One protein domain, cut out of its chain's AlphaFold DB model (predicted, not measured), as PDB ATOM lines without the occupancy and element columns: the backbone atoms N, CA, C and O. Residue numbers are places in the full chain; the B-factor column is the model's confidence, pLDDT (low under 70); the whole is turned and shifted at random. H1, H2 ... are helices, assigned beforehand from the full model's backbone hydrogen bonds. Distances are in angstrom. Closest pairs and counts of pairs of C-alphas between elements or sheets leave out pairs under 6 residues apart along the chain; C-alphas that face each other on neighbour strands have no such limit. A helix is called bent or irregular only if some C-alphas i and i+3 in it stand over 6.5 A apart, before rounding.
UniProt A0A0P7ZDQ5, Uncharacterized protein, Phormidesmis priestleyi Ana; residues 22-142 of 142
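Overview. This is residues 22 to 142 of the 142 residues of an uncharacterized protein of Phormidesmis priestleyi Ana (UniProt A0A0P7ZDQ5). A compact up-and-down bundle, each helix running against the one before, holds H1, H3, H4, H5 and the first part of H6; residues 127 to 142 stick out as an arm. The printed part has 121 residues with six named helices, H1 to H6, and no named strand: all helix. It is only just loose, close to compact, with a radius of gyration of the C-alphas of 16.4 A, spanning 59 by 23 by 22 A.

Along the chain. Find C-alpha 24 at (13.579, -9.197, -34.390), where H1, residues 24 to 36, begins. Then come H2, 42 to 45; H3, 49 to 63, 20.9 A; H4, 70 to 82; and H5, 87 to 100. H6, 102 to 140, runs 56.0 A to C-alpha 140 at (12.157, 35.232, -1.992), with a kink of 35 degrees near residue 109; it is irregular, C-alphas 103 and 106 being 8.1 A apart.

Arrangement. H1 touches H5 at residues 95 to 99 alone, closest C-alphas Gln 24 and Leu 99, 5.6 A. H3 and H4 form a hairpin, closest C-alphas Leu 54 and Ser 79, 7.0 A. H5 and H6 form another, at 18 degrees, a shallow tilt; C-alphas Cys 91 and Ala 112 come closest, 4.2 A. H2 touches H6 at Val 45 and Lys 123, their closest C-alphas, 5.7 A. Every O i to N i+4 pair is within hydrogen-bond range in H1, H3, H4 and H5, and 33 of 35 in H6; H2 is too short for one.

Size, cuts and confidence. Look from Ala 103 to Arg 142: their C-alphas, the farthest apart, are 60.8 A apart. The printed part has no cut and no long link; residue 142 alone is under pLDDT 70.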
ATOM      1  N   GLU A  22       6.304  -9.700 -34.871       84.31
ATOM      2  CA  GLU A  22       7.051 -10.882 -34.426       84.31
ATOM      3  C   GLU A  22       8.373 -11.096 -35.196       84.31
ATOM      4  O   GLU A  22       8.847 -12.222 -35.338       84.31
ATOM      5  N   SER A  23       9.002 -10.020 -35.685       89.62
ATOM      6  CA  SER A  23      10.348 -10.048 -36.267       89.62
ATOM      7  C   SER A  23      11.338  -9.297 -35.380       89.62
ATOM      8  O   SER A  23      11.043  -8.217 -34.870       89.62
ATOM      9  N   GLN A  24      12.540  -9.853 -35.194       90.38
ATOM     10  CA  GLN A  24      13.579  -9.197 -34.390       90.38
ATOM     11  C   GLN A  24      13.953  -7.819 -34.941       90.38
ATOM     12  O   GLN A  24      14.141  -6.899 -34.153       90.38
ATOM     13  N   GLU A  25      13.970  -7.657 -36.265       93.62
ATOM     14  CA  GLU A  25      14.207  -6.375 -36.935       93.62
ATOM     15  C   GLU A  25      13.158  -5.318 -36.551       93.62
ATOM     16  O   GLU A  25      13.512  -4.211 -36.147       93.62
ATOM     17  N   ALA A  26      11.861  -5.656 -36.601       93.25
ATOM     18  CA  ALA A  26      10.801  -4.717 -36.224       93.25
ATOM     19  C   ALA A  26      10.888  -4.342 -34.739       93.25
ATOM     20  O   ALA A  26      10.720  -3.176 -34.375       93.25
ATOM     21  N   ILE A  27      11.192  -5.316 -33.878       95.12
ATOM     22  CA  ILE A  27      11.366  -5.086 -32.440       95.12
ATOM     23  C   ILE A  27      12.581  -4.187 -32.189       95.12
ATOM     24  O   ILE A  27      12.484  -3.251 -31.397       95.12
ATOM     25  N   ALA A  28      13.701  -4.432 -32.873       96.88
ATOM     26  CA  ALA A  28      14.915  -3.633 -32.758       96.88
ATOM     27  C   ALA A  28      14.690  -2.194 -33.240       96.88
ATOM     28  O   ALA A  28      15.089  -1.249 -32.558       96.88
ATOM     29  N   LEU A  29      13.969  -2.009 -34.350       96.81
ATOM     30  CA  LEU A  29      13.578  -0.691 -34.846       96.81
ATOM     31  C   LEU A  29      12.730   0.069 -33.816       96.81
ATOM     32  O   LEU A  29      13.010   1.232 -33.521       96.81
ATOM     33  N   ILE A  30      11.718  -0.582 -33.238       97.50
ATOM     34  CA  ILE A  30      10.873   0.020 -32.198       97.50
ATOM     35  C   ILE A  30      11.708   0.369 -30.963       97.50
ATOM     36  O   ILE A  30      11.610   1.486 -30.459       97.50
ATOM     37  N   ALA A  31      12.562  -0.547 -30.503       98.12
ATOM     38  CA  ALA A  31      13.460  -0.314 -29.379       98.12
ATOM     39  C   ALA A  31      14.386   0.885 -29.627       98.12
ATOM     40  O   ALA A  31      14.558   1.719 -28.739       98.12
ATOM     41  N   TYR A  32      14.925   1.018 -30.842       98.19
ATOM     42  CA  TYR A  32      15.793   2.128 -31.223       98.19
ATOM     43  C   TYR A  32      15.047   3.466 -31.184       98.19
ATOM     44  O   TYR A  32      15.564   4.448 -30.650       98.19
ATOM     45  N   GLN A  33      13.811   3.499 -31.691       98.12
ATOM     46  CA  GLN A  33      12.959   4.688 -31.625       98.12
ATOM     47  C   GLN A  33      12.610   5.045 -30.175       98.12
ATOM     48  O   GLN A  33      12.761   6.196 -29.771       98.12
ATOM     49  N   MET A  34      12.225   4.064 -29.356       98.44
ATOM     50  CA  MET A  34      11.939   4.285 -27.935       98.44
ATOM     51  C   MET A  34      13.163   4.767 -27.153       98.44
ATOM     52  O   MET A  34      13.024   5.550 -26.216       98.44
ATOM     53  N   LEU A  35      14.363   4.328 -27.526       98.31
ATOM     54  CA  LEU A  35      15.605   4.749 -26.891       98.31
ATOM     55  C   LEU A  35      15.965   6.202 -27.237       98.31
ATOM     56  O   LEU A  35      16.307   6.979 -26.343       98.31
ATOM     57  N   ASN A  36      15.885   6.556 -28.524       98.00
ATOM     58  CA  ASN A  36      16.532   7.748 -29.078       98.00
ATOM     59  C   ASN A  36      15.584   8.889 -29.470       98.00
ATOM     60  O   ASN A  36      16.075   9.947 -29.855       98.00
ATOM     61  N   HIS A  37      14.259   8.718 -29.390       97.75
ATOM     62  CA  HIS A  37      13.325   9.776 -29.783       97.75
ATOM     63  C   HIS A  37      13.627  11.103 -29.064       97.75
ATOM     64  O   HIS A  37      13.713  11.151 -27.835       97.75
ATOM     65  N   GLU A  38      13.748  12.191 -29.829       95.69
ATOM     66  CA  GLU A  38      14.308  13.471 -29.365       95.69
ATOM     67  C   GLU A  38      13.541  14.110 -28.204       95.69
ATOM     68  O   GLU A  38      14.119  14.843 -27.409       95.69
ATOM     69  N   GLN A  39      12.239  13.844 -28.099       93.25
ATOM     70  CA  GLN A  39      11.381  14.498 -27.105       93.25
ATOM     71  C   GLN A  39      11.013  13.606 -25.922       93.25
ATOM     72  O   GLN A  39      10.765  14.103 -24.830       93.25
ATOM     73  N   CYS A  40      10.919  12.299 -26.148       95.50
ATOM     74  CA  CYS A  40      10.316  11.379 -25.182       95.50
ATOM     75  C   CYS A  40      11.016  10.023 -25.114       95.50
ATOM     76  O   CYS A  40      10.505   9.119 -24.455       95.50
ATOM     77  N   GLY A  41      12.161   9.873 -25.788       97.69
ATOM     78  CA  GLY A  41      12.956   8.657 -25.739       97.69
ATOM     79  C   GLY A  41      13.586   8.448 -24.365       97.69
ATOM     80  O   GLY A  41      13.770   9.396 -23.599       97.69
ATOM     81  N   LEU A  42      13.948   7.202 -24.057       98.19
ATOM     82  CA  LEU A  42      14.494   6.808 -22.753       98.19
ATOM     83  C   LEU A  42      15.705   7.655 -22.339       98.19
ATOM     84  O   LEU A  42      15.793   8.066 -21.184       98.19
ATOM     85  N   LYS A  43      16.586   8.005 -23.285       97.00
ATOM     86  CA  LYS A  43      17.747   8.871 -23.014       97.00
ATOM     87  C   LYS A  43      17.373  10.290 -22.576       97.00
ATOM     88  O   LYS A  43      18.128  10.912 -21.841       97.00
ATOM     89  N   GLN A  44      16.216  10.801 -22.997       95.75
ATOM     90  CA  GLN A  44      15.749  12.150 -22.643       95.75
ATOM     91  C   GLN A  44      15.106  12.198 -21.255       95.75
ATOM     92  O   GLN A  44      15.101  13.233 -20.582       95.75
ATOM     93  N   VAL A  45      14.547  11.069 -20.822       95.25
ATOM     94  CA  VAL A  45      13.819  10.960 -19.554       95.25
ATOM     95  C   VAL A  45      14.621  10.313 -18.437       95.25
ATOM     96  O   VAL A  45      14.125  10.264 -17.317       95.25
ATOM     97  N   CYS A  46      15.847   9.878 -18.724       92.50
ATOM     98  CA  CYS A  46      16.816   9.393 -17.747       92.50
ATOM     99  C   CYS A  46      17.045  10.423 -16.633       92.50
ATOM    100  O   CYS A  46      17.186  11.628 -16.893       92.50
ATOM    101  N   LEU A  47      17.023   9.961 -15.380       86.88
ATOM    102  CA  LEU A  47      17.106  10.828 -14.200       86.88
ATOM    103  C   LEU A  47      18.358  10.595 -13.360       86.88
ATOM    104  O   LEU A  47      18.780  11.519 -12.664       86.88
ATOM    105  N   ASP A  48      18.935   9.399 -13.416       91.12
ATOM    106  CA  ASP A  48      20.122   9.030 -12.651       91.12
ATOM    107  C   ASP A  48      21.176   8.317 -13.517       91.12
ATOM    108  O   ASP A  48      20.931   7.948 -14.667       91.12
ATOM    109  N   GLY A  49      22.389   8.187 -12.971       94.44
ATOM    110  CA  GLY A  49      23.531   7.625 -13.696       94.44
ATOM    111  C   GLY A  49      23.509   6.098 -13.825       94.44
ATOM    112  O   GLY A  49      24.182   5.549 -14.701       94.44
ATOM    113  N   GLU A  50      22.748   5.391 -12.986       96.00
ATOM    114  CA  GLU A  50      22.623   3.934 -13.099       96.00
ATOM    115  C   GLU A  50      21.703   3.569 -14.270       96.00
ATOM    116  O   GLU A  50      22.043   2.699 -15.076       96.00
ATOM    117  N   GLU A  51      20.593   4.297 -14.429       96.88
ATOM    118  CA  GLU A  51      19.737   4.244 -15.615       96.88
ATOM    119  C   GLU A  51      20.530   4.595 -16.881       96.88
ATOM    120  O   GLU A  51      20.405   3.903 -17.893       96.88
ATOM    121  N   GLU A  52      21.399   5.607 -16.832       97.56
ATOM    122  CA  GLU A  52      22.234   5.984 -17.979       97.56
ATOM    123  C   GLU A  52      23.185   4.847 -18.381       97.56
ATOM    124  O   GLU A  52      23.280   4.494 -19.559       97.56
ATOM    125  N   THR A  53      23.827   4.218 -17.395       98.00
ATOM    126  CA  THR A  53      24.706   3.061 -17.613       98.00
ATOM    127  C   THR A  53      23.937   1.895 -18.240       98.00
ATOM    128  O   THR A  53      24.415   1.269 -19.191       98.00
ATOM    129  N   LEU A  54      22.718   1.622 -17.757       98.31
ATOM    130  CA  LEU A  54      21.843   0.603 -18.336       98.31
ATOM    131  C   LEU A  54      21.503   0.923 -19.799       98.31
ATOM    132  O   LEU A  54      21.569   0.036 -20.650       98.31
ATOM    133  N   LEU A  55      21.144   2.173 -20.100       98.44
ATOM    134  CA  LEU A  55      20.768   2.595 -21.450       98.44
ATOM    135  C   LEU A  55      21.939   2.525 -22.434       98.44
ATOM    136  O   LEU A  55      21.733   2.113 -23.573       98.44
ATOM    137  N   GLN A  56      23.156   2.857 -22.002       98.38
ATOM    138  CA  GLN A  56      24.367   2.703 -22.818       98.38
ATOM    139  C   GLN A  56      24.664   1.225 -23.119       98.38
ATOM    140  O   GLN A  56      24.972   0.860 -24.259       98.38
ATOM    141  N   ALA A  57      24.531   0.352 -22.115       98.19
ATOM    142  CA  ALA A  57      24.687  -1.087 -22.305       98.19
ATOM    143  C   ALA A  57      23.611  -1.645 -23.251       98.19
ATOM    144  O   ALA A  57      23.919  -2.430 -24.148       98.19
ATOM    145  N   PHE A  58      22.361  -1.196 -23.096       98.50
ATOM    146  CA  PHE A  58      21.266  -1.567 -23.984       98.50
ATOM    147  C   PHE A  58      21.503  -1.107 -25.421       98.50
ATOM    148  O   PHE A  58      21.355  -1.912 -26.334       98.50
ATOM    149  N   GLU A  59      21.921   0.142 -25.625       98.44
ATOM    150  CA  GLU A  59      22.252   0.679 -26.946       98.44
ATOM    151  C   GLU A  59      23.341  -0.135 -27.642       98.44
ATOM    152  O   GLU A  59      23.203  -0.471 -28.818       98.44
ATOM    153  N   THR A  60      24.394  -0.488 -26.904       98.06
ATOM    154  CA  THR A  60      25.509  -1.282 -27.430       98.06
ATOM    155  C   THR A  60      25.008  -2.620 -27.968       98.06
ATOM    156  O   THR A  60      25.289  -2.964 -29.113       98.06
ATOM    157  N   LEU A  61      24.211  -3.348 -27.180       97.94
ATOM    158  CA  LEU A  61      23.639  -4.626 -27.612       97.94
ATOM    159  C   LEU A  61      22.617  -4.457 -28.746       97.94
ATOM    160  O   LEU A  61      22.565  -5.260 -29.670       97.94
ATOM    161  N   LEU A  62      21.807  -3.400 -28.701       97.81
ATOM    162  CA  LEU A  62      20.791  -3.130 -29.713       97.81
ATOM    163  C   LEU A  62      21.406  -2.795 -31.081       97.81
ATOM    164  O   LEU A  62      20.850  -3.181 -32.106       97.81
ATOM    165  N   SER A  63      22.551  -2.109 -31.099       97.06
ATOM    166  CA  SER A  63      23.261  -1.760 -32.335       97.06
ATOM    167  C   SER A  63      23.767  -2.976 -33.121       97.06
ATOM    168  O   SER A  63      23.940  -2.884 -34.333       97.06
ATOM    169  N   ASP A  64      23.937  -4.114 -32.444       95.69
ATOM    170  CA  ASP A  64      24.380  -5.390 -33.010       95.69
ATOM    171  C   ASP A  64      23.416  -6.521 -32.599       95.69
ATOM    172  O   ASP A  64      23.809  -7.598 -32.140       95.69
ATOM    173  N   TYR A  65      22.106  -6.250 -32.683       94.12
ATOM    174  CA  TYR A  65      21.076  -7.154 -32.159       94.12
ATOM    175  C   TYR A  65      21.086  -8.540 -32.829       94.12
ATOM    176  O   TYR A  65      20.720  -9.521 -32.182       94.12
ATOM    177  N   GLU A  66      21.528  -8.629 -34.089       93.88
ATOM    178  CA  GLU A  66      21.627  -9.880 -34.856       93.88
ATOM    179  C   GLU A  66      22.735 -10.802 -34.328       93.88
ATOM    180  O   GLU A  66      22.569 -12.024 -34.315       93.88
ATOM    181  N   CYS A  67      23.846 -10.229 -33.851       95.25
ATOM    182  CA  CYS A  67      24.961 -10.988 -33.281       95.25
ATOM    183  C   CYS A  67      24.882 -11.103 -31.753       95.25
ATOM    184  O   CYS A  67      25.630 -11.880 -31.152       95.25
ATOM    185  N   THR A  68      23.987 -10.353 -31.105       95.44
ATOM    186  CA  THR A  68      23.863 -10.362 -29.647       95.44
ATOM    187  C   THR A  68      23.280 -11.683 -29.143       95.44
ATOM    188  O   THR A  68      22.146 -12.068 -29.440       95.44
ATOM    189  N   SER A  69      24.048 -12.367 -28.297       94.88
ATOM    190  CA  SER A  69      23.693 -13.670 -27.749       94.88
ATOM    191  C   SER A  69      22.574 -13.592 -26.702       94.88
ATOM    192  O   SER A  69      22.348 -12.578 -26.031       94.88
ATOM    193  N   ARG A  70      21.887 -14.722 -26.487       92.38
ATOM    194  CA  ARG A  70      20.859 -14.840 -25.438       92.38
ATOM    195  C   ARG A  70      21.423 -14.587 -24.040       92.38
ATOM    196  O   ARG A  70      20.686 -14.093 -23.188       92.38
ATOM    197  N   GLU A  71      22.687 -14.929 -23.799       95.19
ATOM    198  CA  GLU A  71      23.400 -14.694 -22.541       95.19
ATOM    199  C   GLU A  71      23.706 -13.210 -22.334       95.19
ATOM    200  O   GLU A  71      23.531 -12.716 -21.223       95.19
ATOM    201  N   GLN A  72      24.111 -12.483 -23.381       97.38
ATOM    202  CA  GLN A  72      24.321 -11.032 -23.298       97.38
ATOM    203  C   GLN A  72      23.017 -10.318 -22.935       97.38
ATOM    204  O   GLN A  72      22.985  -9.526 -21.992       97.38
ATOM    205  N   TRP A  73      21.918 -10.686 -23.599       96.94
ATOM    206  CA  TRP A  73      20.597 -10.181 -23.241       96.94
ATOM    207  C   TRP A  73      20.190 -10.548 -21.811       96.94
ATOM    208  O   TRP A  73      19.622  -9.719 -21.105       96.94
ATOM    209  N   ALA A  74      20.469 -11.777 -21.365       95.62
ATOM    210  CA  ALA A  74      20.150 -12.214 -20.008       95.62
ATOM    211  C   ALA A  74      20.908 -11.407 -18.943       95.62
ATOM    212  O   ALA A  74      20.287 -10.965 -17.982       95.62
ATOM    213  N   ARG A  75      22.204 -11.142 -19.149       97.44
ATOM    214  CA  ARG A  75      23.002 -10.288 -18.253       97.44
ATOM    215  C   ARG A  75      22.444  -8.874 -18.164       97.44
ATOM    216  O   ARG A  75      22.367  -8.315 -17.078       97.44
ATOM    217  N   LEU A  76      21.996  -8.308 -19.284       97.88
ATOM    218  CA  LEU A  76      21.367  -6.990 -19.261       97.88
ATOM    219  C   LEU A  76      20.027  -7.003 -18.501       97.88
ATOM    220  O   LEU A  76      19.743  -6.068 -17.758       97.88
ATOM    221  N   LYS A  77      19.234  -8.085 -18.604       97.25
ATOM    222  CA  LYS A  77      18.036  -8.260 -17.758       97.25
ATOM    223  C   LYS A  77      18.386  -8.304 -16.267       97.25
ATOM    224  O   LYS A  77      17.652  -7.747 -15.459       97.25
ATOM    225  N   GLU A  78      19.489  -8.950 -15.891       97.69
ATOM    226  CA  GLU A  78      19.962  -8.955 -14.499       97.69
ATOM    227  C   GLU A  78      20.291  -7.534 -14.022       97.69
ATOM    228  O   GLU A  78      19.924  -7.172 -12.906       97.69
ATOM    229  N   SER A  79      20.881  -6.690 -14.876       97.81
ATOM    230  CA  SER A  79      21.075  -5.266 -14.572       97.81
ATOM    231  C   SER A  79      19.750  -4.523 -14.365       97.81
ATOM    232  O   SER A  79      19.654  -3.719 -13.441       97.81
ATOM    233  N   CYS A  80      18.700  -4.829 -15.139       97.94
ATOM    234  CA  CYS A  80      17.370  -4.255 -14.906       97.94
ATOM    235  C   CYS A  80      16.807  -4.608 -13.517       97.94
ATOM    236  O   CYS A  80      16.126  -3.781 -12.912       97.94
ATOM    237  N   LEU A  81      17.097  -5.805 -12.987       96.94
ATOM    238  CA  LEU A  81      16.634  -6.224 -11.654       96.94
ATOM    239  C   LEU A  81      17.252  -5.395 -10.525       96.94
ATOM    240  O   LEU A  81      16.608  -5.198  -9.496       96.94
ATOM    241  N   LEU A  82      18.479  -4.902 -10.713       96.94
ATOM    242  CA  LEU A  82      19.142  -4.032  -9.738       96.94
ATOM    243  C   LEU A  82      18.461  -2.660  -9.637       96.94
ATOM    244  O   LEU A  82      18.527  -2.026  -8.590       96.94
ATOM    245  N   LEU A  83      17.743  -2.248 -10.686       96.44
ATOM    246  CA  LEU A  83      16.999  -0.989 -10.770       96.44
ATOM    247  C   LEU A  83      15.492  -1.197 -10.569       96.44
ATOM    248  O   LEU A  83      14.659  -0.571 -11.231       96.44
ATOM    249  N   LEU A  84      15.119  -2.106  -9.662       94.62
ATOM    250  CA  LEU A  84      13.721  -2.417  -9.377       94.62
ATOM    251  C   LEU A  84      12.917  -1.146  -9.051       94.62
ATOM    252  O   LEU A  84      13.262  -0.375  -8.161       94.62
ATOM    253  N   GLY A  85      11.805  -0.960  -9.763       94.69
ATOM    254  CA  GLY A  85      10.945   0.220  -9.634       94.69
ATOM    255  C   GLY A  85      11.284   1.359 -10.601       94.69
ATOM    256  O   GLY A  85      10.490   2.295 -10.709       94.69
ATOM    257  N   SER A  86      12.394   1.281 -11.344       97.25
ATOM    258  CA  SER A  86      12.666   2.198 -12.454       97.25
ATOM    259  C   SER A  86      11.760   1.881 -13.656       97.25
ATOM    260  O   SER A  86      11.797   0.763 -14.189       97.25
ATOM    261  N   PRO A  87      10.973   2.858 -14.150       98.06
ATOM    262  CA  PRO A  87      10.233   2.698 -15.398       98.06
ATOM    263  C   PRO A  87      11.152   2.530 -16.616       98.06
ATOM    264  O   PRO A  87      10.789   1.839 -17.564       98.06
ATOM    265  N   ILE A  88      12.358   3.109 -16.589       98.19
ATOM    266  CA  ILE A  88      13.349   2.943 -17.660       98.19
ATOM    267  C   ILE A  88      13.846   1.501 -17.692       98.19
ATOM    268  O   ILE A  88      13.787   0.858 -18.742       98.19
ATOM    269  N   ALA A  89      14.253   0.960 -16.540       98.25
ATOM    270  CA  ALA A  89      14.695  -0.428 -16.448       98.25
ATOM    271  C   ALA A  89      13.586  -1.414 -16.841       98.25
ATOM    272  O   ALA A  89      13.841  -2.373 -17.568       98.25
ATOM    273  N   SER A  90      12.339  -1.144 -16.439       98.50
ATOM    274  CA  SER A  90      11.174  -1.934 -16.857       98.50
ATOM    275  C   SER A  90      10.943  -1.875 -18.371       98.50
ATOM    276  O   SER A  90      10.691  -2.909 -18.992       98.50
ATOM    277  N   CYS A  91      11.078  -0.698 -18.987       98.62
ATOM    278  CA  CYS A  91      10.967  -0.553 -20.434       98.62
ATOM    279  C   CYS A  91      12.020  -1.398 -21.163       98.62
ATOM    280  O   CYS A  91      11.684  -2.157 -22.074       98.62
ATOM    281  N   VAL A  92      13.281  -1.307 -20.731       98.50
ATOM    282  CA  VAL A  92      14.397  -2.085 -21.288       98.50
ATOM    283  C   VAL A  92      14.165  -3.589 -21.096       98.50
ATOM    284  O   VAL A  92      14.293  -4.350 -22.053       98.50
ATOM    285  N   ASP A  93      13.738  -4.033 -19.909       98.50
ATOM    286  CA  ASP A  93      13.448  -5.447 -19.616       98.50
ATOM    287  C   ASP A  93      12.415  -6.050 -20.581       98.50
ATOM    288  O   ASP A  93      12.584  -7.164 -21.104       98.50
ATOM    289  N   HIS A  94      11.348  -5.296 -20.849       98.50
ATOM    290  CA  HIS A  94      10.302  -5.708 -21.773       98.50
ATOM    291  C   HIS A  94      10.806  -5.761 -23.216       98.50
ATOM    292  O   HIS A  94      10.592  -6.775 -23.881       98.50
ATOM    293  N   LEU A  95      11.545  -4.750 -23.684       98.12
ATOM    294  CA  LEU A  95      12.139  -4.763 -25.028       98.12
ATOM    295  C   LEU A  95      13.085  -5.956 -25.221       98.12
ATOM    296  O   LEU A  95      12.961  -6.681 -26.209       98.12
ATOM    297  N   ILE A  96      13.948  -6.238 -24.239       97.56
ATOM    298  CA  ILE A  96      14.824  -7.420 -24.256       97.56
ATOM    299  C   ILE A  96      14.001  -8.714 -24.331       97.56
ATOM    300  O   ILE A  96      14.379  -9.662 -25.018       97.56
ATOM    301  N   SER A  97      12.864  -8.778 -23.635       96.19
ATOM    302  CA  SER A  97      11.988  -9.955 -23.666       96.19
ATOM    303  C   SER A  97      11.398 -10.196 -25.058       96.19
ATOM    304  O   SER A  97      11.357 -11.345 -25.495       96.19
ATOM    305  N   GLY A  98      11.015  -9.129 -25.766       94.75
ATOM    306  CA  GLY A  98      10.597  -9.201 -27.168       94.75
ATOM    307  C   GLY A  98      11.735  -9.646 -28.089       94.75
ATOM    308  O   GLY A  98      11.567 -10.591 -28.852       94.75
ATOM    309  N   LEU A  99      12.921  -9.040 -27.958       93.88
ATOM    310  CA  LEU A  99      14.101  -9.376 -28.771       93.88
ATOM    311  C   LEU A  99      14.526 -10.846 -28.613       93.88
ATOM    312  O   LEU A  99      14.885 -11.505 -29.589       93.88
ATOM    313  N   ARG A 100      14.449 -11.390 -27.392       93.06
ATOM    314  CA  ARG A 100      14.781 -12.797 -27.104       93.06
ATOM    315  C   ARG A 100      13.697 -13.782 -27.533       93.06
ATOM    316  O   ARG A 100      14.019 -14.940 -27.800       93.06
ATOM    317  N   THR A 101      12.439 -13.346 -27.539       91.12
ATOM    318  CA  THR A 101      11.275 -14.196 -27.797       91.12
ATOM    319  C   THR A 101      10.272 -13.438 -28.677       91.12
ATOM    320  O   THR A 101       9.292 -12.892 -28.164       91.12
ATOM    321  N   PRO A 102      10.465 -13.427 -30.009       89.38
ATOM    322  CA  PRO A 102       9.606 -12.664 -30.919       89.38
ATOM    323  C   PRO A 102       8.119 -13.033 -30.842       89.38
ATOM    324  O   PRO A 102       7.270 -12.164 -30.987       89.38
ATOM    325  N   ALA A 103       7.786 -14.278 -30.482       88.25
ATOM    326  CA  ALA A 103       6.403 -14.732 -30.289       88.25
ATOM    327  C   ALA A 103       5.617 -13.974 -29.193       88.25
ATOM    328  O   ALA A 103       4.401 -14.108 -29.101       88.25
ATOM    329  N   ILE A 104       6.286 -13.203 -28.323       90.56
ATOM    330  CA  ILE A 104       5.628 -12.344 -27.319       90.56
ATOM    331  C   ILE A 104       5.818 -10.846 -27.600       90.56
ATOM    332  O   ILE A 104       5.498 -10.022 -26.740       90.56
ATOM    333  N   ALA A 105       6.345 -10.487 -28.776       91.62
ATOM    334  CA  ALA A 105       6.781  -9.134 -29.106       91.62
ATOM    335  C   ALA A 105       5.692  -8.082 -28.895       91.62
ATOM    336  O   ALA A 105       5.946  -7.073 -28.251       91.62
ATOM    337  N   GLU A 106       4.465  -8.323 -29.349       93.56
ATOM    338  CA  GLU A 106       3.378  -7.343 -29.226       93.56
ATOM    339  C   GLU A 106       3.032  -7.023 -27.761       93.56
ATOM    340  O   GLU A 106       2.828  -5.864 -27.390       93.56
ATOM    341  N   SER A 107       3.006  -8.046 -26.903       95.06
ATOM    342  CA  SER A 107       2.773  -7.885 -25.462       95.06
ATOM    343  C   SER A 107       3.953  -7.191 -24.773       95.06
ATOM    344  O   SER A 107       3.767  -6.303 -23.932       95.06
ATOM    345  N   ALA A 108       5.174  -7.552 -25.170       96.56
ATOM    346  CA  ALA A 108       6.403  -6.942 -24.684       96.56
ATOM    347  C   ALA A 108       6.487  -5.453 -25.060       96.56
ATOM    348  O   ALA A 108       6.688  -4.614 -24.188       96.56
ATOM    349  N   ILE A 109       6.237  -5.108 -26.326       96.94
ATOM    350  CA  ILE A 109       6.224  -3.732 -26.838       96.94
ATOM    351  C   ILE A 109       5.145  -2.908 -26.137       96.94
ATOM    352  O   ILE A 109       5.406  -1.778 -25.732       96.94
ATOM    353  N   ARG A 110       3.948  -3.468 -25.924       97.81
ATOM    354  CA  ARG A 110       2.892  -2.789 -25.161       97.81
ATOM    355  C   ARG A 110       3.353  -2.449 -23.745       97.81
ATOM    356  O   ARG A 110       3.194  -1.310 -23.311       97.81
ATOM    357  N   SER A 111       3.920  -3.422 -23.037       98.44
ATOM    358  CA  SER A 111       4.408  -3.232 -21.665       98.44
ATOM    359  C   SER A 111       5.562  -2.226 -21.611       98.44
ATOM    360  O   SER A 111       5.564  -1.339 -20.759       98.44
ATOM    361  N   ALA A 112       6.484  -2.287 -22.576       98.50
ATOM    362  CA  ALA A 112       7.546  -1.300 -22.740       98.50
ATOM    363  C   ALA A 112       6.978   0.109 -22.973       98.50
ATOM    364  O   ALA A 112       7.412   1.065 -22.336       98.50
ATOM    365  N   GLY A 113       5.967   0.248 -23.834       98.44
ATOM    366  CA  GLY A 113       5.300   1.523 -24.102       98.44
ATOM    367  C   GLY A 113       4.671   2.139 -22.850       98.44
ATOM    368  O   GLY A 113       4.834   3.333 -22.602       98.44
ATOM    369  N   LEU A 114       4.010   1.331 -22.016       98.75
ATOM    370  CA  LEU A 114       3.470   1.794 -20.731       98.75
ATOM    371  C   LEU A 114       4.580   2.262 -19.778       98.75
ATOM    372  O   LEU A 114       4.438   3.300 -19.129       98.75
ATOM    373  N   ALA A 115       5.697   1.538 -19.727       98.56
ATOM    374  CA  ALA A 115       6.849   1.906 -18.912       98.56
ATOM    375  C   ALA A 115       7.524   3.205 -19.405       98.56
ATOM    376  O   ALA A 115       7.860   4.068 -18.594       98.56
ATOM    377  N   LEU A 116       7.633   3.408 -20.724       98.56
ATOM    378  CA  LEU A 116       8.113   4.659 -21.327       98.56
ATOM    379  C   LEU A 116       7.223   5.852 -20.953       98.56
ATOM    380  O   LEU A 116       7.732   6.922 -20.607       98.56
ATOM    381  N   ILE A 117       5.899   5.675 -20.993       98.56
ATOM    382  CA  ILE A 117       4.939   6.704 -20.567       98.56
ATOM    383  C   ILE A 117       5.165   7.053 -19.091       98.56
ATOM    384  O   ILE A 117       5.251   8.233 -18.754       98.56
ATOM    385  N   ALA A 118       5.325   6.051 -18.223       98.31
ATOM    386  CA  ALA A 118       5.594   6.271 -16.804       98.31
ATOM    387  C   ALA A 118       6.935   6.997 -16.560       98.31
ATOM    388  O   ALA A 118       6.997   7.900 -15.723       98.31
ATOM    389  N   ALA A 119       7.990   6.674 -17.320       97.81
ATOM    390  CA  ALA A 119       9.275   7.382 -17.257       97.81
ATOM    391  C   ALA A 119       9.117   8.872 -17.611       97.81
ATOM    392  O   ALA A 119       9.569   9.753 -16.875       97.81
ATOM    393  N   ASN A 120       8.403   9.159 -18.703       98.19
ATOM    394  CA  ASN A 120       8.102  10.522 -19.141       98.19
ATOM    395  C   ASN A 120       7.274  11.296 -18.103       98.19
ATOM    396  O   ASN A 120       7.587  12.449 -17.806       98.19
ATOM    397  N   GLN A 121       6.256  10.668 -17.510       98.00
ATOM    398  CA  GLN A 121       5.448  11.280 -16.450       98.00
ATOM    399  C   GLN A 121       6.306  11.664 -15.238       98.00
ATOM    400  O   GLN A 121       6.231  12.802 -14.772       98.00
ATOM    401  N   LYS A 122       7.184  10.759 -14.785       95.88
ATOM    402  CA  LYS A 122       8.116  11.018 -13.677       95.88
ATOM    403  C   LYS A 122       9.058  12.189 -13.988       95.88
ATOM    404  O   LYS A 122       9.246  13.072 -13.150       95.88
ATOM    405  N   LYS A 123       9.619  12.249 -15.204       96.31
ATOM    406  CA  LYS A 123      10.473  13.367 -15.642       96.31
ATOM    407  C   LYS A 123       9.717  14.696 -15.658       96.31
ATOM    408  O   LYS A 123      10.249  15.705 -15.186       96.31
ATOM    409  N   ALA A 124       8.497  14.705 -16.194       96.00
ATOM    410  CA  ALA A 124       7.662  15.900 -16.278       96.00
ATOM    411  C   ALA A 124       7.308  16.446 -14.887       96.00
ATOM    412  O   ALA A 124       7.399  17.655 -14.658       96.00
ATOM    413  N   GLU A 125       6.975  15.560 -13.943       96.69
ATOM    414  CA  GLU A 125       6.702  15.923 -12.552       96.69
ATOM    415  C   GLU A 125       7.910  16.622 -11.912       96.69
ATOM    416  O   GLU A 125       7.799  17.760 -11.448       96.69
ATOM    417  N   LEU A 126       9.082  15.982 -11.943       94.19
ATOM    418  CA  LEU A 126      10.300  16.527 -11.336       94.19
ATOM    419  C   LEU A 126      10.735  17.846 -11.982       94.19
ATOM    420  O   LEU A 126      11.133  18.779 -11.281       94.19
ATOM    421  N   SER A 127      10.619  17.950 -13.306       94.38
ATOM    422  CA  SER A 127      10.966  19.174 -14.039       94.38
ATOM    423  C   SER A 127      10.038  20.329 -13.655       94.38
ATOM    424  O   SER A 127      10.503  21.443 -13.404       94.38
ATOM    425  N   SER A 128       8.738  20.053 -13.513       96.25
ATOM    426  CA  SER A 128       7.745  21.041 -13.075       96.25
ATOM    427  C   SER A 128       8.000  21.504 -11.638       96.25
ATOM    428  O   SER A 128       7.965  22.703 -11.353       96.25
ATOM    429  N   GLN A 129       8.324  20.576 -10.731       96.62
ATOM    430  CA  GLN A 129       8.701  20.910  -9.353       96.62
ATOM    431  C   GLN A 129       9.967  21.778  -9.308       96.62
ATOM    432  O   GLN A 129      10.002  22.779  -8.589       96.62
ATOM    433  N   GLY A 130      11.000  21.421 -10.079       96.38
ATOM    434  CA  GLY A 130      12.249  22.179 -10.167       96.38
ATOM    435  C   GLY A 130      12.033  23.606 -10.673       96.38
ATOM    436  O   GLY A 130      12.539  24.559 -10.077       96.38
ATOM    437  N   PHE A 131      11.208  23.766 -11.711       97.38
ATOM    438  CA  PHE A 131      10.829  25.075 -12.236       97.38
ATOM    439  C   PHE A 131      10.124  25.939 -11.182       97.38
ATOM    440  O   PHE A 131      10.547  27.069 -10.933       97.38
ATOM    441  N   MET A 132       9.111  25.394 -10.500       98.06
ATOM    442  CA  MET A 132       8.391  26.124  -9.450       98.06
ATOM    443  C   MET A 132       9.309  26.550  -8.302       98.06
ATOM    444  O   MET A 132       9.227  27.686  -7.837       98.06
ATOM    445  N   ARG A 133      10.224  25.676  -7.870       97.62
ATOM    446  CA  ARG A 133      11.222  26.016  -6.843       97.62
ATOM    447  C   ARG A 133      12.128  27.162  -7.291       97.62
ATOM    448  O   ARG A 133      12.373  28.068  -6.501       97.62
ATOM    449  N   SER A 134      12.578  27.152  -8.547       97.00
ATOM    450  CA  SER A 134      13.396  28.230  -9.116       97.00
ATOM    451  C   SER A 134      12.651  29.568  -9.134       97.00
ATOM    452  O   SER A 134      13.190  30.572  -8.669       97.00
ATOM    453  N   LEU A 135      11.390  29.583  -9.584       97.50
ATOM    454  CA  LEU A 135      10.558  30.792  -9.568       97.50
ATOM    455  C   LEU A 135      10.392  31.365  -8.155       97.50
ATOM    456  O   LEU A 135      10.538  32.569  -7.953       97.50
ATOM    457  N   LEU A 136      10.106  30.508  -7.172       97.50
ATOM    458  CA  LEU A 136       9.935  30.930  -5.781       97.50
ATOM    459  C   LEU A 136      11.243  31.461  -5.184       97.50
ATOM    460  O   LEU A 136      11.234  32.508  -4.541       97.50
ATOM    461  N   ALA A 137      12.370  30.793  -5.439       96.81
ATOM    462  CA  ALA A 137      13.683  31.257  -4.996       96.81
ATOM    463  C   ALA A 137      14.009  32.650  -5.562       96.81
ATOM    464  O   ALA A 137      14.465  33.520  -4.823       96.81
ATOM    465  N   GLN A 138      13.698  32.891  -6.839       96.31
ATOM    466  CA  GLN A 138      13.857  34.205  -7.470       96.31
ATOM    467  C   GLN A 138      12.949  35.287  -6.883       96.31
ATOM    468  O   GLN A 138      13.238  36.460  -7.082       96.31
ATOM    469  N   ALA A 139      11.833  34.938  -6.243       95.69
ATOM    470  CA  ALA A 139      10.946  35.907  -5.603       95.69
ATOM    471  C   ALA A 139      11.345  36.183  -4.144       95.69
ATOM    472  O   ALA A 139      11.246  37.322  -3.701       95.69
ATOM    473  N   ILE A 140      11.797  35.155  -3.417       95.81
ATOM    474  CA  ILE A 140      12.157  35.232  -1.992       95.81
ATOM    475  C   ILE A 140      13.533  35.868  -1.776       95.81
ATOM    476  O   ILE A 140      13.690  36.654  -0.849       95.81
ATOM    477  N   TYR A 141      14.527  35.516  -2.597       89.94
ATOM    478  CA  TYR A 141      15.922  35.946  -2.423       89.94
ATOM    479  C   TYR A 141      16.300  37.165  -3.283       89.94
ATOM    480  O   TYR A 141      17.464  37.322  -3.653       89.94
ATOM    481  N   ARG A 142      15.317  38.000  -3.632       57.34
ATOM    482  CA  ARG A 142      15.557  39.364  -4.130       57.34
ATOM    483  C   ARG A 142      15.853  40.297  -2.969       57.34
ATOM    484  O   ARG A 142      16.688  41.199  -3.180       57.34
TER     485      ARG A 142